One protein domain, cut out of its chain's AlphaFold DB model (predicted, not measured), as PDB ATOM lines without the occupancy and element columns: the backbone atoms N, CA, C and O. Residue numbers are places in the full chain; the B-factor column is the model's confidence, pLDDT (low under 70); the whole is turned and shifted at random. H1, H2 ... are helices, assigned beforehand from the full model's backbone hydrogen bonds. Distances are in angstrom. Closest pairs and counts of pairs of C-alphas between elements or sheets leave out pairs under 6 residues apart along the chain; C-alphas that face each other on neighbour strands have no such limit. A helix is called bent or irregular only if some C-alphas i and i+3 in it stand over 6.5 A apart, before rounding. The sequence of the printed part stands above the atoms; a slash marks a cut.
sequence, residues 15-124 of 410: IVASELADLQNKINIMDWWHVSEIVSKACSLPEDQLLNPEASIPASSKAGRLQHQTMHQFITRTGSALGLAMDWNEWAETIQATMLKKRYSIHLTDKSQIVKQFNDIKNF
ATOM      1  N   ILE A  15      37.640 -36.646 -25.117       60.56
ATOM      2  CA  ILE A  15      37.055 -36.864 -26.447       60.56
ATOM      3  C   ILE A  15      37.979 -36.378 -27.587       60.56
ATOM      4  O   ILE A  15      38.068 -37.003 -28.640       60.56
ATOM      5  N   VAL A  16      38.710 -35.279 -27.384       66.62
ATOM      6  CA  VAL A  16      39.578 -34.653 -28.400       66.62
ATOM      7  C   VAL A  16      40.896 -35.422 -28.554       66.62
ATOM      8  O   VAL A  16      41.392 -35.594 -29.667       66.62
ATOM      9  N   ALA A  17      41.432 -35.958 -27.453       67.31
ATOM     10  CA  ALA A  17      42.611 -36.824 -27.479       67.31
ATOM     11  C   ALA A  17      42.309 -38.191 -28.123       67.31
ATOM     12  O   ALA A  17      43.114 -38.676 -28.919       67.31
ATOM     13  N   SER A  18      41.132 -38.781 -27.857       74.31
ATOM     14  CA  SER A  18      40.694 -40.004 -28.550       74.31
ATOM     15  C   SER A  18      40.480 -39.773 -30.048       74.31
ATOM     16  O   SER A  18      40.856 -40.606 -30.865       74.31
ATOM     17  N   GLU A  19      39.954 -38.606 -30.431       73.81
ATOM     18  CA  GLU A  19      39.735 -38.249 -31.834       73.81
ATOM     19  C   GLU A  19      41.031 -38.166 -32.662       73.81
ATOM     20  O   GLU A  19      41.007 -38.534 -33.843       73.81
ATOM     21  N   LEU A  20      42.132 -37.683 -32.070       80.81
ATOM     22  CA  LEU A  20      43.460 -37.647 -32.695       80.81
ATOM     23  C   LEU A  20      44.099 -39.039 -32.748       80.81
ATOM     24  O   LEU A  20      44.632 -39.412 -33.792       80.81
ATOM     25  N   ALA A  21      44.000 -39.817 -31.666       81.06
ATOM     26  CA  ALA A  21      44.524 -41.182 -31.617       81.06
ATOM     27  C   ALA A  21      43.869 -42.079 -32.683       81.06
ATOM     28  O   ALA A  21      44.562 -42.799 -33.403       81.06
ATOM     29  N   ASP A  22      42.550 -41.961 -32.871       82.38
ATOM     30  CA  ASP A  22      41.820 -42.658 -33.934       82.38
ATOM     31  C   ASP A  22      42.282 -42.241 -35.338       82.38
ATOM     32  O   ASP A  22      42.301 -43.058 -36.260       82.38
ATOM     33  N   LEU A  23      42.631 -40.963 -35.527       84.12
ATOM     34  CA  LEU A  23      43.116 -40.446 -36.806       84.12
ATOM     35  C   LEU A  23      44.531 -40.951 -37.113       84.12
ATOM     36  O   LEU A  23      44.766 -41.446 -38.211       84.12
ATOM     37  N   GLN A  24      45.441 -40.876 -36.142       84.31
ATOM     38  CA  GLN A  24      46.808 -41.389 -36.266       84.31
ATOM     39  C   GLN A  24      46.813 -42.900 -36.519       84.31
ATOM     40  O   GLN A  24      47.524 -43.372 -37.400       84.31
ATOM     41  N   ASN A  25      45.960 -43.658 -35.821       85.12
ATOM     42  CA  ASN A  25      45.824 -45.094 -36.050       85.12
ATOM     43  C   ASN A  25      45.346 -45.396 -37.480       85.12
ATOM     44  O   ASN A  25      45.931 -46.229 -38.164       85.12
ATOM     45  N   LYS A  26      44.339 -44.662 -37.979       85.06
ATOM     46  CA  LYS A  26      43.871 -44.794 -39.371       85.06
ATOM     47  C   LYS A  26      44.947 -44.445 -40.399       85.06
ATOM     48  O   LYS A  26      45.016 -45.109 -41.422       85.06
ATOM     49  N   ILE A  27      45.769 -43.429 -40.144       85.88
ATOM     50  CA  ILE A  27      46.879 -43.056 -41.033       85.88
ATOM     51  C   ILE A  27      47.945 -44.158 -41.063       85.88
ATOM     52  O   ILE A  27      48.432 -44.491 -42.136       85.88
ATOM     53  N   ASN A  28      48.255 -44.764 -39.915       83.62
ATOM     54  CA  ASN A  28      49.317 -45.766 -39.798       83.62
ATOM     55  C   ASN A  28      48.973 -47.130 -40.418       83.62
ATOM     56  O   ASN A  28      49.882 -47.864 -40.796       83.62
ATOM     57  N   ILE A  29      47.690 -47.497 -40.494       85.50
ATOM     58  CA  ILE A  29      47.250 -48.797 -41.040       85.50
ATOM     59  C   ILE A  29      46.887 -48.750 -42.527       85.50
ATOM     60  O   ILE A  29      46.715 -49.798 -43.144       85.50
ATOM     61  N   MET A  30      46.699 -47.556 -43.086       84.50
ATOM     62  CA  MET A  30      46.259 -47.378 -44.466       84.50
ATOM     63  C   MET A  30      47.452 -47.234 -45.399       84.50
ATOM     64  O   MET A  30      48.483 -46.670 -45.035       84.50
ATOM     65  N   ASP A  31      47.278 -47.679 -46.643       86.56
ATOM     66  CA  ASP A  31      48.262 -47.392 -47.676       86.56
ATOM     67  C   ASP A  31      48.466 -45.883 -47.821       86.56
ATOM     68  O   ASP A  31      47.515 -45.094 -47.779       86.56
ATOM     69  N   TRP A  32      49.715 -45.485 -48.049       88.44
ATOM     70  CA  TRP A  32      50.125 -44.082 -48.041       88.44
ATOM     71  C   TRP A  32      49.323 -43.196 -49.012       88.44
ATOM     72  O   TRP A  32      49.152 -42.009 -48.749       88.44
ATOM     73  N   TRP A  33      48.779 -43.753 -50.100       83.50
ATOM     74  CA  TRP A  33      47.975 -43.002 -51.071       83.50
ATOM     75  C   TRP A  33      46.533 -42.728 -50.606       83.50
ATOM     76  O   TRP A  33      45.886 -41.812 -51.113       83.50
ATOM     77  N   HIS A  34      46.032 -43.456 -49.604       88.12
ATOM     78  CA  HIS A  34      44.745 -43.172 -48.957       88.12
ATOM     79  C   HIS A  34      44.871 -42.158 -47.809       88.12
ATOM     80  O   HIS A  34      43.868 -41.607 -47.351       88.12
ATOM     81  N   VAL A  35      46.093 -41.877 -47.344       88.62
ATOM     82  CA  VAL A  35      46.348 -40.920 -46.255       88.62
ATOM     83  C   VAL A  35      45.885 -39.505 -46.633       88.62
ATOM     84  O   VAL A  35      45.333 -38.799 -45.788       88.62
ATOM     85  N   SER A  36      46.017 -39.120 -47.909       88.75
ATOM     86  CA  SER A  36      45.526 -37.836 -48.444       88.75
ATOM     87  C   SER A  36      44.035 -37.603 -48.158       88.75
ATOM     88  O   SER A  36      43.660 -36.550 -47.650       88.75
ATOM     89  N   GLU A  37      43.185 -38.607 -48.387       88.88
ATOM     90  CA  GLU A  37      41.731 -38.522 -48.188       88.88
ATOM     91  C   GLU A  37      41.360 -38.401 -46.714       88.88
ATOM     92  O   GLU A  37      40.428 -37.685 -46.340       88.88
ATOM     93  N   ILE A  38      42.091 -39.118 -45.861       89.50
ATOM     94  CA  ILE A  38      41.885 -39.116 -44.414       89.50
ATOM     95  C   ILE A  38      42.205 -37.730 -43.849       89.50
ATOM     96  O   ILE A  38      41.410 -37.175 -43.083       89.50
ATOM     97  N   VAL A  39      43.330 -37.147 -44.264       90.31
ATOM     98  CA  VAL A  39      43.762 -35.820 -43.810       90.31
ATOM     99  C   VAL A  39      42.929 -34.706 -44.443       90.31
ATOM    100  O   VAL A  39      42.537 -33.784 -43.729       90.31
ATOM    101  N   SER A  40      42.556 -34.820 -45.720       90.81
ATOM    102  CA  SER A  40      41.606 -33.918 -46.392       90.81
ATOM    103  C   SER A  40      40.285 -33.826 -45.623       90.81
ATOM    104  O   SER A  40      39.854 -32.728 -45.258       90.81
ATOM    105  N   LYS A  41      39.684 -34.970 -45.264       90.56
ATOM    106  CA  LYS A  41      38.454 -35.019 -44.452       90.56
ATOM    107  C   LYS A  41      38.662 -34.432 -43.055       90.56
ATOM    108  O   LYS A  41      37.799 -33.698 -42.570       90.56
ATOM    109  N   ALA A  42      39.796 -34.717 -42.414       89.25
ATOM    110  CA  ALA A  42      40.115 -34.186 -41.089       89.25
ATOM    111  C   ALA A  42      40.271 -32.655 -41.089       89.25
ATOM    112  O   ALA A  42      39.815 -32.000 -40.150       89.25
ATOM    113  N   CYS A  43      40.851 -32.090 -42.147       90.62
ATOM    114  CA  CYS A  43      41.045 -30.648 -42.301       90.62
ATOM    115  C   CYS A  43      39.852 -29.942 -42.950       90.62
ATOM    116  O   CYS A  43      39.798 -28.721 -42.928       90.62
ATOM    117  N   SER A  44      38.898 -30.684 -43.526       91.19
ATOM    118  CA  SER A  44      37.836 -30.123 -44.379       91.19
ATOM    119  C   SER A  44      38.395 -29.253 -45.515       91.19
ATOM    120  O   SER A  44      37.810 -28.233 -45.873       91.19
ATOM    121  N   LEU A  45      39.540 -29.668 -46.063       90.62
ATOM    122  CA  LEU A  45      40.233 -29.016 -47.171       90.62
ATOM    123  C   LEU A  45      40.278 -29.960 -48.376       90.62
ATOM    124  O   LEU A  45      40.436 -31.167 -48.176       90.62
ATOM    125  N   PRO A  46      40.158 -29.450 -49.612       89.31
ATOM    126  CA  PRO A  46      40.342 -30.271 -50.805       89.31
ATOM    127  C   PRO A  46      41.800 -30.764 -50.918       89.31
ATOM    128  O   PRO A  46      42.717 -30.159 -50.355       89.31
ATOM    129  N   GLU A  47      42.015 -31.902 -51.593       85.12
ATOM    130  CA  GLU A  47      43.323 -32.588 -51.641       85.12
ATOM    131  C   GLU A  47      44.453 -31.725 -52.233       85.12
ATOM    132  O   GLU A  47      45.602 -31.846 -51.818       85.12
ATOM    133  N   ASP A  48      44.137 -30.810 -53.151       83.69
ATOM    134  CA  ASP A  48      45.083 -29.878 -53.777       83.69
ATOM    135  C   ASP A  48      45.634 -28.819 -52.804       83.69
ATOM    136  O   ASP A  48      46.727 -28.294 -53.014       83.69
ATOM    137  N   GLN A  49      44.929 -28.544 -51.703       89.50
ATOM    138  CA  GLN A  49      45.389 -27.634 -50.646       89.50
ATOM    139  C   GLN A  49      46.292 -28.323 -49.611       89.50
ATOM    140  O   GLN A  49      46.903 -27.639 -48.792       89.50
ATOM    141  N   LEU A  50      46.428 -29.655 -49.644       90.00
ATOM    142  CA  LEU A  50      47.240 -30.405 -48.673       90.00
ATOM    143  C   LEU A  50      48.754 -30.200 -48.835       90.00
ATOM    144  O   LEU A  50      49.506 -30.470 -47.898       90.00
ATOM    145  N   LEU A  51      49.195 -29.723 -50.006       91.12
ATOM    146  CA  LEU A  51      50.588 -29.347 -50.276       91.12
ATOM    147  C   LEU A  51      50.916 -27.903 -49.878       91.12
ATOM    148  O   LEU A  51      52.090 -27.543 -49.826       91.12
ATOM    149  N   ASN A  52      49.909 -27.068 -49.608       92.06
ATOM    150  CA  ASN A  52      50.121 -25.680 -49.221       92.06
ATOM    151  C   ASN A  52      50.326 -25.596 -47.693       92.06
ATOM    152  O   ASN A  52      49.363 -25.791 -46.947       92.06
ATOM    153  N   PRO A  53      51.545 -25.295 -47.197       90.38
ATOM    154  CA  PRO A  53      51.828 -25.254 -45.758       90.38
ATOM    155  C   PRO A  53      50.959 -24.239 -45.005       90.38
ATOM    156  O   PRO A  53      50.584 -24.483 -43.856       90.38
ATOM    157  N   GLU A  54      50.578 -23.155 -45.679       92.31
ATOM    158  CA  GLU A  54      49.789 -22.052 -45.127       92.31
ATOM    159  C   GLU A  54      48.281 -22.209 -45.374       92.31
ATOM    160  O   GLU A  54      47.511 -21.283 -45.119       92.31
ATOM    161  N   ALA A  55      47.825 -23.365 -45.875       92.00
ATOM    162  CA  ALA A  55      46.400 -23.600 -46.081       92.00
ATOM    163  C   ALA A  55      45.637 -23.466 -44.754       92.00
ATOM    164  O   ALA A  55      45.891 -24.206 -43.798       92.00
ATOM    165  N   SER A  56      44.701 -22.514 -44.713       92.19
ATOM    166  CA  SER A  56      43.914 -22.193 -43.522       92.19
ATOM    167  C   SER A  56      42.919 -23.306 -43.219       92.19
ATOM    168  O   SER A  56      42.028 -23.590 -44.018       92.19
ATOM    169  N   ILE A  57      43.018 -23.889 -42.029       90.75
ATOM    170  CA  ILE A  57      42.128 -24.954 -41.572       90.75
ATOM    171  C   ILE A  57      40.867 -24.331 -40.942       90.75
ATOM    172  O   ILE A  57      40.978 -23.557 -39.989       90.75
ATOM    173  N   PRO A  58      39.647 -24.659 -41.414       91.06
ATOM    174  CA  PRO A  58      38.412 -24.183 -40.799       91.06
ATOM    175  C   PRO A  58      38.278 -24.658 -39.349       91.06
ATOM    176  O   PRO A  58      38.450 -25.845 -39.066       91.06
ATOM    177  N   ALA A  59      37.877 -23.767 -38.437       84.56
ATOM    178  CA  ALA A  59      37.696 -24.088 -37.014       84.56
ATOM    179  C   ALA A  59      36.658 -25.202 -36.753       84.56
ATOM    180  O   ALA A  59      36.729 -25.898 -35.743       84.56
ATOM    181  N   SER A  60      35.705 -25.396 -37.672       84.44
ATOM    182  CA  SER A  60      34.692 -26.461 -37.622       84.44
ATOM    183  C   SER A  60      35.234 -27.853 -37.970       84.44
ATOM    184  O   SER A  60      34.603 -28.858 -37.627       84.44
ATOM    185  N   SER A  61      36.386 -27.929 -38.645       89.00
ATOM    186  CA  SER A  61      37.021 -29.188 -39.039       89.00
ATOM    187  C   SER A  61      37.586 -29.937 -37.829       89.00
ATOM    188  O   SER A  61      37.751 -29.382 -36.741       89.00
ATOM    189  N   LYS A  62      37.913 -31.219 -38.010       86.81
ATOM    190  CA  LYS A  62      38.518 -32.026 -36.943       86.81
ATOM    191  C   LYS A  62      39.882 -31.460 -36.529       86.81
ATOM    192  O   LYS A  62      40.150 -31.345 -35.339       86.81
ATOM    193  N   ALA A  63      40.695 -31.037 -37.497       87.12
ATOM    194  CA  ALA A  63      41.978 -30.380 -37.251       87.12
ATOM    195  C   ALA A  63      41.823 -28.983 -36.610       87.12
ATOM    196  O   ALA A  63      42.600 -28.619 -35.728       87.12
ATOM    197  N   GLY A  64      40.778 -28.230 -36.971       85.69
ATOM    198  CA  GLY A  64      40.473 -26.923 -36.378       85.69
ATOM    199  C   GLY A  64      40.053 -27.008 -34.908       85.69
ATOM    200  O   GLY A  64      40.508 -26.208 -34.090       85.69
ATOM    201  N   ARG A  65      39.268 -28.030 -34.531       85.94
ATOM    202  CA  ARG A  65      38.925 -28.315 -33.119       85.94
ATOM    203  C   ARG A  65      40.138 -28.700 -32.271       85.94
ATOM    204  O   ARG A  65      40.131 -28.475 -31.063       85.94
ATOM    205  N   LEU A  66      41.184 -29.230 -32.906       84.94
ATOM    206  CA  LEU A  66      42.492 -29.498 -32.298       84.94
ATOM    207  C   LEU A  66      43.381 -28.238 -32.210       84.94
ATOM    208  O   LEU A  66      44.542 -28.343 -31.829       84.94
ATOM    209  N   GLN A  67      42.838 -27.050 -32.512       85.25
ATOM    210  CA  GLN A  67      43.511 -25.743 -32.449       85.25
ATOM    211  C   GLN A  67      44.656 -25.554 -33.462       85.25
ATOM    212  O   GLN A  67      45.569 -24.752 -33.239       85.25
ATOM    213  N   HIS A  68      44.608 -26.250 -34.601       89.38
ATOM    214  CA  HIS A  68      45.538 -26.010 -35.709       89.38
ATOM    215  C   HIS A  68      44.948 -25.014 -36.697       89.38
ATOM    216  O   HIS A  68      43.822 -25.187 -37.159       89.38
ATOM    217  N   GLN A  69      45.716 -23.972 -37.013       88.31
ATOM    218  CA  GLN A  69      45.288 -22.916 -37.935       88.31
ATOM    219  C   GLN A  69      45.760 -23.176 -39.366       88.31
ATOM    220  O   GLN A  69      45.079 -22.776 -40.308       88.31
ATOM    221  N   THR A  70      46.892 -23.865 -39.537       92.44
ATOM    222  CA  THR A  70      47.486 -24.151 -40.849       92.44
ATOM    223  C   THR A  70      47.776 -25.637 -41.041       92.44
ATOM    224  O   THR A  70      47.965 -26.378 -40.069       92.44
ATOM    225  N   MET A  71      47.851 -26.070 -42.303       92.06
ATOM    226  CA  MET A  71      48.247 -27.435 -42.672       92.06
ATOM    227  C   MET A  71      49.603 -27.812 -42.071       92.06
ATOM    228  O   MET A  71      49.730 -28.863 -41.447       92.06
ATOM    229  N   HIS A  72      50.601 -26.930 -42.163       93.00
ATOM    230  CA  HIS A  72      51.931 -27.194 -41.618       93.00
ATOM    231  C   HIS A  72      51.914 -27.457 -40.107       93.00
ATOM    232  O   HIS A  72      52.564 -28.392 -39.633       93.00
ATOM    233  N   GLN A  73      51.125 -26.686 -39.347       90.94
ATOM    234  CA  GLN A  73      50.957 -26.903 -37.908       90.94
ATOM    235  C   GLN A  73      50.324 -28.264 -37.615       90.94
ATOM    236  O   GLN A  73      50.791 -28.969 -36.722       90.94
ATOM    237  N   PHE A  74      49.294 -28.648 -38.372       91.44
ATOM    238  CA  PHE A  74      48.593 -29.908 -38.152       91.44
ATOM    239  C   PHE A  74      49.473 -31.132 -38.435       91.44
ATOM    240  O   PHE A  74      49.459 -32.089 -37.658       91.44
ATOM    241  N   ILE A  75      50.269 -31.088 -39.507       92.56
ATOM    242  CA  ILE A  75      51.153 -32.188 -39.907       92.56
ATOM    243  C   ILE A  75      52.341 -32.344 -38.945       92.56
ATOM    244  O   ILE A  75      52.617 -33.452 -38.491       92.56
ATOM    245  N   THR A  76      53.026 -31.248 -38.602       90.69
ATOM    246  CA  THR A  76      54.349 -31.311 -37.943       90.69
ATOM    247  C   THR A  76      54.310 -31.296 -36.414       90.69
ATOM    248  O   THR A  76      55.251 -31.762 -35.768       90.69
ATOM    249  N   ARG A  77      53.241 -30.773 -35.793       88.25
ATOM    250  CA  ARG A  77      53.150 -30.696 -34.324       88.25
ATOM    251  C   ARG A  77      53.088 -32.084 -33.689       88.25
ATOM    252  O   ARG A  77      52.437 -32.992 -34.196       88.25
ATOM    253  N   THR A  78      53.738 -32.229 -32.538       78.75
ATOM    254  CA  THR A  78      53.816 -33.490 -31.789       78.75
ATOM    255  C   THR A  78      52.589 -33.711 -30.899       78.75
ATOM    256  O   THR A  78      51.785 -32.801 -30.693       78.75
ATOM    257  N   GLY A  79      52.425 -34.923 -30.352       65.62
ATOM    258  CA  GLY A  79      51.223 -35.336 -29.610       65.62
ATOM    259  C   GLY A  79      50.845 -34.468 -28.398       65.62
ATOM    260  O   GLY A  79      49.669 -34.395 -28.058       65.62
ATOM    261  N   SER A  80      51.791 -33.739 -27.790       71.50
ATOM    262  CA  SER A  80      51.498 -32.754 -26.731       71.50
ATOM    263  C   SER A  80      50.809 -31.487 -27.253       71.50
ATOM    264  O   SER A  80      50.096 -30.822 -26.508       71.50
ATOM    265  N   ALA A  81      50.993 -31.179 -28.535       76.69
ATOM    266  CA  ALA A  81      50.342 -30.099 -29.270       76.69
ATOM    267  C   ALA A  81      49.258 -30.625 -30.233       76.69
ATOM    268  O   ALA A  81      48.826 -29.900 -31.126       76.69
ATOM    269  N   LEU A  82      48.826 -31.880 -30.047       80.75
ATOM    270  CA  LEU A  82      47.719 -32.529 -30.751       80.75
ATOM    271  C   LEU A  82      47.841 -32.578 -32.295       80.75
ATOM    272  O   LEU A  82      46.822 -32.550 -32.985       80.75
ATOM    273  N   GLY A  83      49.059 -32.626 -32.849       85.69
ATOM    274  CA  GLY A  83      49.310 -32.785 -34.296       85.69
ATOM    275  C   GLY A  83      49.648 -34.222 -34.720       85.69
ATOM    276  O   GLY A  83      49.706 -35.134 -33.891       85.69
ATOM    277  N   LEU A  84      49.867 -34.433 -36.022       87.75
ATOM    278  CA  LEU A  84      50.166 -35.751 -36.602       87.75
ATOM    279  C   LEU A  84      51.622 -36.209 -36.413       87.75
ATOM    280  O   LEU A  84      51.888 -37.394 -36.584       87.75
ATOM    281  N   ALA A  85      52.527 -35.315 -36.007       89.25
ATOM    282  CA  ALA A  85      53.947 -35.592 -35.772       89.25
ATOM    283  C   ALA A  85      54.693 -36.192 -36.984       89.25
ATOM    284  O   ALA A  85      55.568 -37.041 -36.814       89.25
ATOM    285  N   MET A  86      54.349 -35.763 -38.200       89.12
ATOM    286  CA  MET A  86      54.981 -36.212 -39.445       89.12
ATOM    287  C   MET A  86      56.003 -35.187 -39.950       89.12
ATOM    288  O   MET A  86      55.839 -33.982 -39.744       89.12
ATOM    289  N   ASP A  87      57.036 -35.658 -40.654       92.25
ATOM    290  CA  ASP A  87      57.955 -34.770 -41.369       92.25
ATOM    291  C   ASP A  87      57.243 -34.100 -42.550       92.25
ATOM    292  O   ASP A  87      56.502 -34.739 -43.301       92.25
ATOM    293  N   TRP A  88      57.464 -32.795 -42.722       92.50
ATOM    294  CA  TRP A  88      56.790 -32.036 -43.772       92.50
ATOM    295  C   TRP A  88      57.257 -32.425 -45.179       92.50
ATOM    296  O   TRP A  88      56.446 -32.416 -46.102       92.50
ATOM    297  N   ASN A  89      58.533 -32.772 -45.367       92.12
ATOM    298  CA  ASN A  89      59.042 -33.154 -46.684       92.12
ATOM    299  C   ASN A  89      58.544 -34.548 -47.070       92.12
ATOM    300  O   ASN A  89      58.090 -34.737 -48.195       92.12
ATOM    301  N   GLU A  90      58.548 -35.496 -46.128       90.19
ATOM    302  CA  GLU A  90      57.953 -36.819 -46.339       90.19
ATOM    303  C   GLU A  90      56.443 -36.715 -46.609       90.19
ATOM    304  O   GLU A  90      55.908 -37.397 -47.488       90.19
ATOM    305  N   TRP A  91      55.749 -35.823 -45.894       91.19
ATOM    306  CA  TRP A  91      54.347 -35.499 -46.149       91.19
ATOM    307  C   TRP A  91      54.142 -34.940 -47.560       91.19
ATOM    308  O   TRP A  91      53.314 -35.457 -48.311       91.19
ATOM    309  N   ALA A  92      54.916 -33.924 -47.944       91.25
ATOM    310  CA  ALA A  92      54.822 -33.290 -49.252       91.25
ATOM    311  C   ALA A  92      55.102 -34.284 -50.390       91.25
ATOM    312  O   ALA A  92      54.334 -34.331 -51.348       91.25
ATOM    313  N   GLU A  93      56.127 -35.135 -50.267       90.38
ATOM    314  CA  GLU A  93      56.415 -36.199 -51.240       90.38
ATOM    315  C   GLU A  93      55.272 -37.224 -51.300       90.38
ATOM    316  O   GLU A  93      54.849 -37.620 -52.384       90.38
ATOM    317  N   THR A  94      54.715 -37.612 -50.149       91.69
ATOM    318  CA  THR A  94      53.578 -38.544 -50.070       91.69
ATOM    319  C   THR A  94      52.348 -37.980 -50.774       91.69
ATOM    320  O   THR A  94      51.718 -38.680 -51.569       91.69
ATOM    321  N   ILE A  95      52.003 -36.716 -50.528       91.88
ATOM    322  CA  ILE A  95      50.854 -36.075 -51.168       91.88
ATOM    323  C   ILE A  95      51.119 -35.839 -52.654       91.88
ATOM    324  O   ILE A  95      50.261 -36.171 -53.468       91.88
ATOM    325  N   GLN A  96      52.310 -35.375 -53.034       92.31
ATOM    326  CA  GLN A  96      52.682 -35.202 -54.437       92.31
ATOM    327  C   GLN A  96      52.594 -36.529 -55.201       92.31
ATOM    328  O   GLN A  96      51.920 -36.605 -56.228       92.31
ATOM    329  N   ALA A  97      53.204 -37.598 -54.683       93.25
ATOM    330  CA  ALA A  97      53.127 -38.926 -55.278       93.25
ATOM    331  C   ALA A  97      51.678 -39.433 -55.345       93.25
ATOM    332  O   ALA A  97      51.304 -40.070 -56.326       93.25
ATOM    333  N   THR A  98      50.842 -39.118 -54.349       92.50
ATOM    334  CA  THR A  98      49.429 -39.528 -54.316       92.50
ATOM    335  C   THR A  98      48.634 -38.821 -55.403       92.50
ATOM    336  O   THR A  98      47.901 -39.467 -56.150       92.50
ATOM    337  N   MET A  99      48.807 -37.504 -55.527       90.50
ATOM    338  CA  MET A  99      48.151 -36.696 -56.552       90.50
ATOM    339  C   MET A  99      48.559 -37.154 -57.951       90.50
ATOM    340  O   MET A  99      47.695 -37.324 -58.805       90.50
ATOM    341  N   LEU A 100      49.849 -37.420 -58.183       93.31
ATOM    342  CA  LEU A 100      50.340 -37.953 -59.458       93.31
ATOM    343  C   LEU A 100      49.789 -39.355 -59.738       93.31
ATOM    344  O   LEU A 100      49.330 -39.628 -60.847       93.31
ATOM    345  N   LYS A 101      49.779 -40.228 -58.724       93.12
ATOM    346  CA  LYS A 101      49.237 -41.587 -58.808       93.12
ATOM    347  C   LYS A 101      47.761 -41.593 -59.195       93.12
ATOM    348  O   LYS A 101      47.384 -42.381 -60.053       93.12
ATOM    349  N   LYS A 102      46.955 -40.717 -58.583       90.50
ATOM    350  CA  LYS A 102      45.522 -40.558 -58.870       90.50
ATOM    351  C   LYS A 102      45.276 -39.900 -60.231       90.50
ATOM    352  O   LYS A 102      44.412 -40.352 -60.965       90.50
ATOM    353  N   ARG A 103      46.026 -38.842 -60.563       91.38
ATOM    354  CA  ARG A 103      45.814 -38.035 -61.777       91.38
ATOM    355  C   ARG A 103      46.208 -38.752 -63.068       91.38
ATOM    356  O   ARG A 103      45.589 -38.496 -64.092       91.38
ATOM    357  N   TYR A 104      47.242 -39.589 -63.023       94.38
ATOM    358  CA  TYR A 104      47.796 -40.270 -64.200       94.38
ATOM    359  C   TYR A 104      47.794 -41.798 -64.055       94.38
ATOM    360  O   TYR A 104      48.624 -42.466 -64.666       94.38
ATOM    361  N   SER A 105      46.957 -42.347 -63.167       93.75
ATOM    362  CA  SER A 105      46.805 -43.796 -62.946       93.75
ATOM    363  C   SER A 105      48.133 -44.571 -62.829       93.75
ATOM    364  O   SER A 105      48.321 -45.648 -63.396       93.75
ATOM    365  N   ILE A 106      49.106 -44.036 -62.081       92.88
ATOM    366  CA  ILE A 106      50.459 -44.614 -62.018       92.88
ATOM    367  C   ILE A 106      50.464 -45.882 -61.145       92.88
ATOM    368  O   ILE A 106      50.220 -45.848 -59.937       92.88
ATOM    369  N   HIS A 107      50.823 -47.028 -61.724       89.06
ATOM    370  CA  HIS A 107      50.809 -48.325 -61.026       89.06
ATOM    371  C   HIS A 107      52.073 -48.655 -60.209       89.06
ATOM    372  O   HIS A 107      52.220 -49.774 -59.727       89.06
ATOM    373  N   LEU A 108      52.976 -47.695 -60.006       90.19
ATOM    374  CA  LEU A 108      54.142 -47.874 -59.137       90.19
ATOM    375  C   LEU A 108      53.737 -47.859 -57.652       90.19
ATOM    376  O   LEU A 108      52.760 -47.211 -57.262       90.19
ATOM    377  N   THR A 109      54.481 -48.599 -56.832       88.69
ATOM    378  CA  THR A 109      54.241 -48.741 -55.384       88.69
ATOM    379  C   THR A 109      55.088 -47.784 -54.545       88.69
ATOM    380  O   THR A 109      54.640 -47.328 -53.493       88.69
ATOM    381  N   ASP A 110      56.286 -47.455 -55.027       91.81
ATOM    382  CA  ASP A 110      57.250 -46.579 -54.367       91.81
ATOM    383  C   ASP A 110      56.990 -45.098 -54.707       91.81
ATOM    384  O   ASP A 110      56.930 -44.717 -55.880       91.81
ATOM    385  N   LYS A 111      56.841 -44.261 -53.667       91.19
ATOM    386  CA  LYS A 111      56.546 -42.818 -53.771       91.19
ATOM    387  C   LYS A 111      57.606 -42.074 -54.585       91.19
ATOM    388  O   LYS A 111      57.272 -41.300 -55.482       91.19
ATOM    389  N   SER A 112      58.877 -42.357 -54.307       91.50
ATOM    390  CA  SER A 112      60.013 -41.692 -54.935       91.50
ATOM    391  C   SER A 112      60.128 -42.088 -56.405       91.50
ATOM    392  O   SER A 112      60.391 -41.248 -57.264       91.50
ATOM    393  N   GLN A 113      59.833 -43.350 -56.738       93.81
ATOM    394  CA  GLN A 113      59.787 -43.800 -58.134       93.81
ATOM    395  C   GLN A 113      58.651 -43.153 -58.931       93.81
ATOM    396  O   GLN A 113      58.858 -42.839 -60.101       93.81
ATOM    397  N   ILE A 114      57.480 -42.929 -58.322       94.88
ATOM    398  CA  ILE A 114      56.364 -42.210 -58.964       94.88
ATOM    399  C   ILE A 114      56.793 -40.788 -59.316       94.88
ATOM    400  O   ILE A 114      56.671 -40.373 -60.469       94.88
ATOM    401  N   VAL A 115      57.323 -40.055 -58.333       93.69
ATOM    402  CA  VAL A 115      57.764 -38.666 -58.519       93.69
ATOM    403  C   VAL A 115      58.900 -38.596 -59.539       93.69
ATOM    404  O   VAL A 115      58.872 -37.752 -60.435       93.69
ATOM    405  N   LYS A 116      59.872 -39.510 -59.461       94.88
ATOM    406  CA  LYS A 116      60.990 -39.579 -60.402       94.88
ATOM    407  C   LYS A 116      60.531 -39.885 -61.825       94.88
ATOM    408  O   LYS A 116      60.890 -39.136 -62.722       94.88
ATOM    409  N   GLN A 117      59.721 -40.926 -62.036       94.94
ATOM    410  CA  GLN A 117      59.209 -41.275 -63.365       94.94
ATOM    411  C   GLN A 117      58.432 -40.103 -63.968       94.94
ATOM    412  O   GLN A 117      58.647 -39.759 -65.128       94.94
ATOM    413  N   PHE A 118      57.575 -39.456 -63.177       95.56
ATOM    414  CA  PHE A 118      56.850 -38.278 -63.634       95.56
ATOM    415  C   PHE A 118      57.790 -37.138 -64.028       95.56
ATOM    416  O   PHE A 118      57.611 -36.546 -65.088       95.56
ATOM    417  N   ASN A 119      58.811 -36.848 -63.219       95.19
ATOM    418  CA  ASN A 119      59.797 -35.815 -63.534       95.19
ATOM    419  C   ASN A 119      60.639 -36.166 -64.769       95.19
ATOM    420  O   ASN A 119      60.907 -35.283 -65.579       95.19
ATOM    421  N   ASP A 120      61.020 -37.431 -64.949       95.31
ATOM    422  CA  ASP A 120      61.743 -37.904 -66.134       95.31
ATOM    423  C   ASP A 120      60.899 -37.687 -67.402       95.31
ATOM    424  O   ASP A 120      61.393 -37.144 -68.390       95.31
ATOM    425  N   ILE A 121      59.601 -38.006 -67.349       95.94
ATOM    426  CA  ILE A 121      58.655 -37.780 -68.455       95.94
ATOM    427  C   ILE A 121      58.423 -36.286 -68.685       95.94
ATOM    428  O   ILE A 121      58.482 -35.823 -69.820       95.94
ATOM    429  N   LYS A 122      58.219 -35.508 -67.618       95.44
ATOM    430  CA  LYS A 122      58.085 -34.044 -67.668       95.44
ATOM    431  C   LYS A 122      59.293 -33.402 -68.348       95.44
ATOM    432  O   LYS A 122      59.133 -32.518 -69.185       95.44
ATOM    433  N   ASN A 123      60.497 -33.855 -68.009       96.06
ATOM    434  CA  ASN A 123      61.735 -33.376 -68.616       96.06
ATOM    435  C   ASN A 123      61.866 -33.829 -70.075       96.06
ATOM    436  O   ASN A 123      62.333 -33.050 -70.901       96.06
ATOM    437  N   PHE A 124      61.428 -35.049 -70.401       94.56
ATOM    438  CA  PHE A 124      61.422 -35.573 -71.768       94.56
ATOM    439  C   PHE A 124      60.516 -34.757 -72.700       94.56
ATOM    440  O   PHE A 124      60.935 -34.409 -73.801       94.56
TER     441      PHE A 124
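This is residues 15 to 124 of the 410 residues of an uncharacterized protein of Vibrio parahaemolyticus (UniProt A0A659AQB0). Four short helices, H2 to H5, and the loops between them form a small body; the longer H1 runs along one side of it, and H6 closes it at the end away from residue 15. After H6 the link of residues 104 to 110 returns to the side of H6, where Lys 111 comes near Ala 97, and from there H7 points outward as a short arm at a steep tilt to H6, of which residues 119 to 124 stick out. The printed part has 110 residues with seven named helices, H1 to H7 in chain order, and no named strand; the class is all helix. It is compact by its radius of gyration of the C-alphas, 14.4 A, yet elongated in outline, spanning 49 by 27 by 19 A.

H1, residues 15 to 29, begins with C-alpha 15 at (37.055, -36.864, -26.447) and is 21.4 A long from first to last C-alpha. H2 holds residues 35 to 43 and measures 12.2 A. H3 is residues 47 to 51, H4 residues 62 to 65 and H5 residues 71 to 76. H3 is irregular, but only just: C-alphas 48 and 51 are 6.55 A apart. H6, residues 88 to 103, starts with C-alpha 88 at (56.790, -32.036, -43.772) and is 21.9 A long. H7, residues 111 to 124, is 20.0 A long and ends with C-alpha 124 at (61.422, -35.573, -71.768).

H2 and H6 are the hubs, touching three helices each. H1 and H2 form a helical hairpin, opposite ways at a shallow tilt of 17 degrees; H1 touches H2 with residues 23 to 27 alone, and the closest C-alphas, of Ile 27 and Val 35, are 5.7 A apart. H2 also touches H3, closest at the C-alphas of Ser 40 and Glu 47, 5.7 A, and H4, at those of Ala 42 and Lys 62, 4.9 A. H6 touches H3 with its residues 92 to 99 alone; the closest C-alphas are those of Leu 51 and Ala 92, 5.9 A. With residues 88 to 91 alone H6 touches H5, opposite ways at a steep tilt of 58 degrees; the closest C-alphas, of Thr 76 and Trp 88, are 6.4 A apart. H6 and H7 touch with 14 pairs of C-alphas within 8 A, closest at Ala 97 and Lys 111, 5.4 A, and run the same way at a steep tilt of 64 degrees. Helix packing is mostly crossed, only just: 1 of 3 touching pairs with a tilt is shallow. H1 and H6 are apart. Every O i to N i+4 pair is within hydrogen-bond range in H1, H2, H5, H6 and H7; H3 has 0 of 1, with 1 of 2 O i to N i+3 pairs within range, and H4 is too short for an i+4 pair.

The C-alphas farthest apart, of Ile 15 and Phe 124, are 51.5 A apart. The printed part has no cut. The link from H5 to H6, 11 residues, is long. The mean pLDDT of the printed part is 88.2; residues 15 to 17 and residue 79 are under 70.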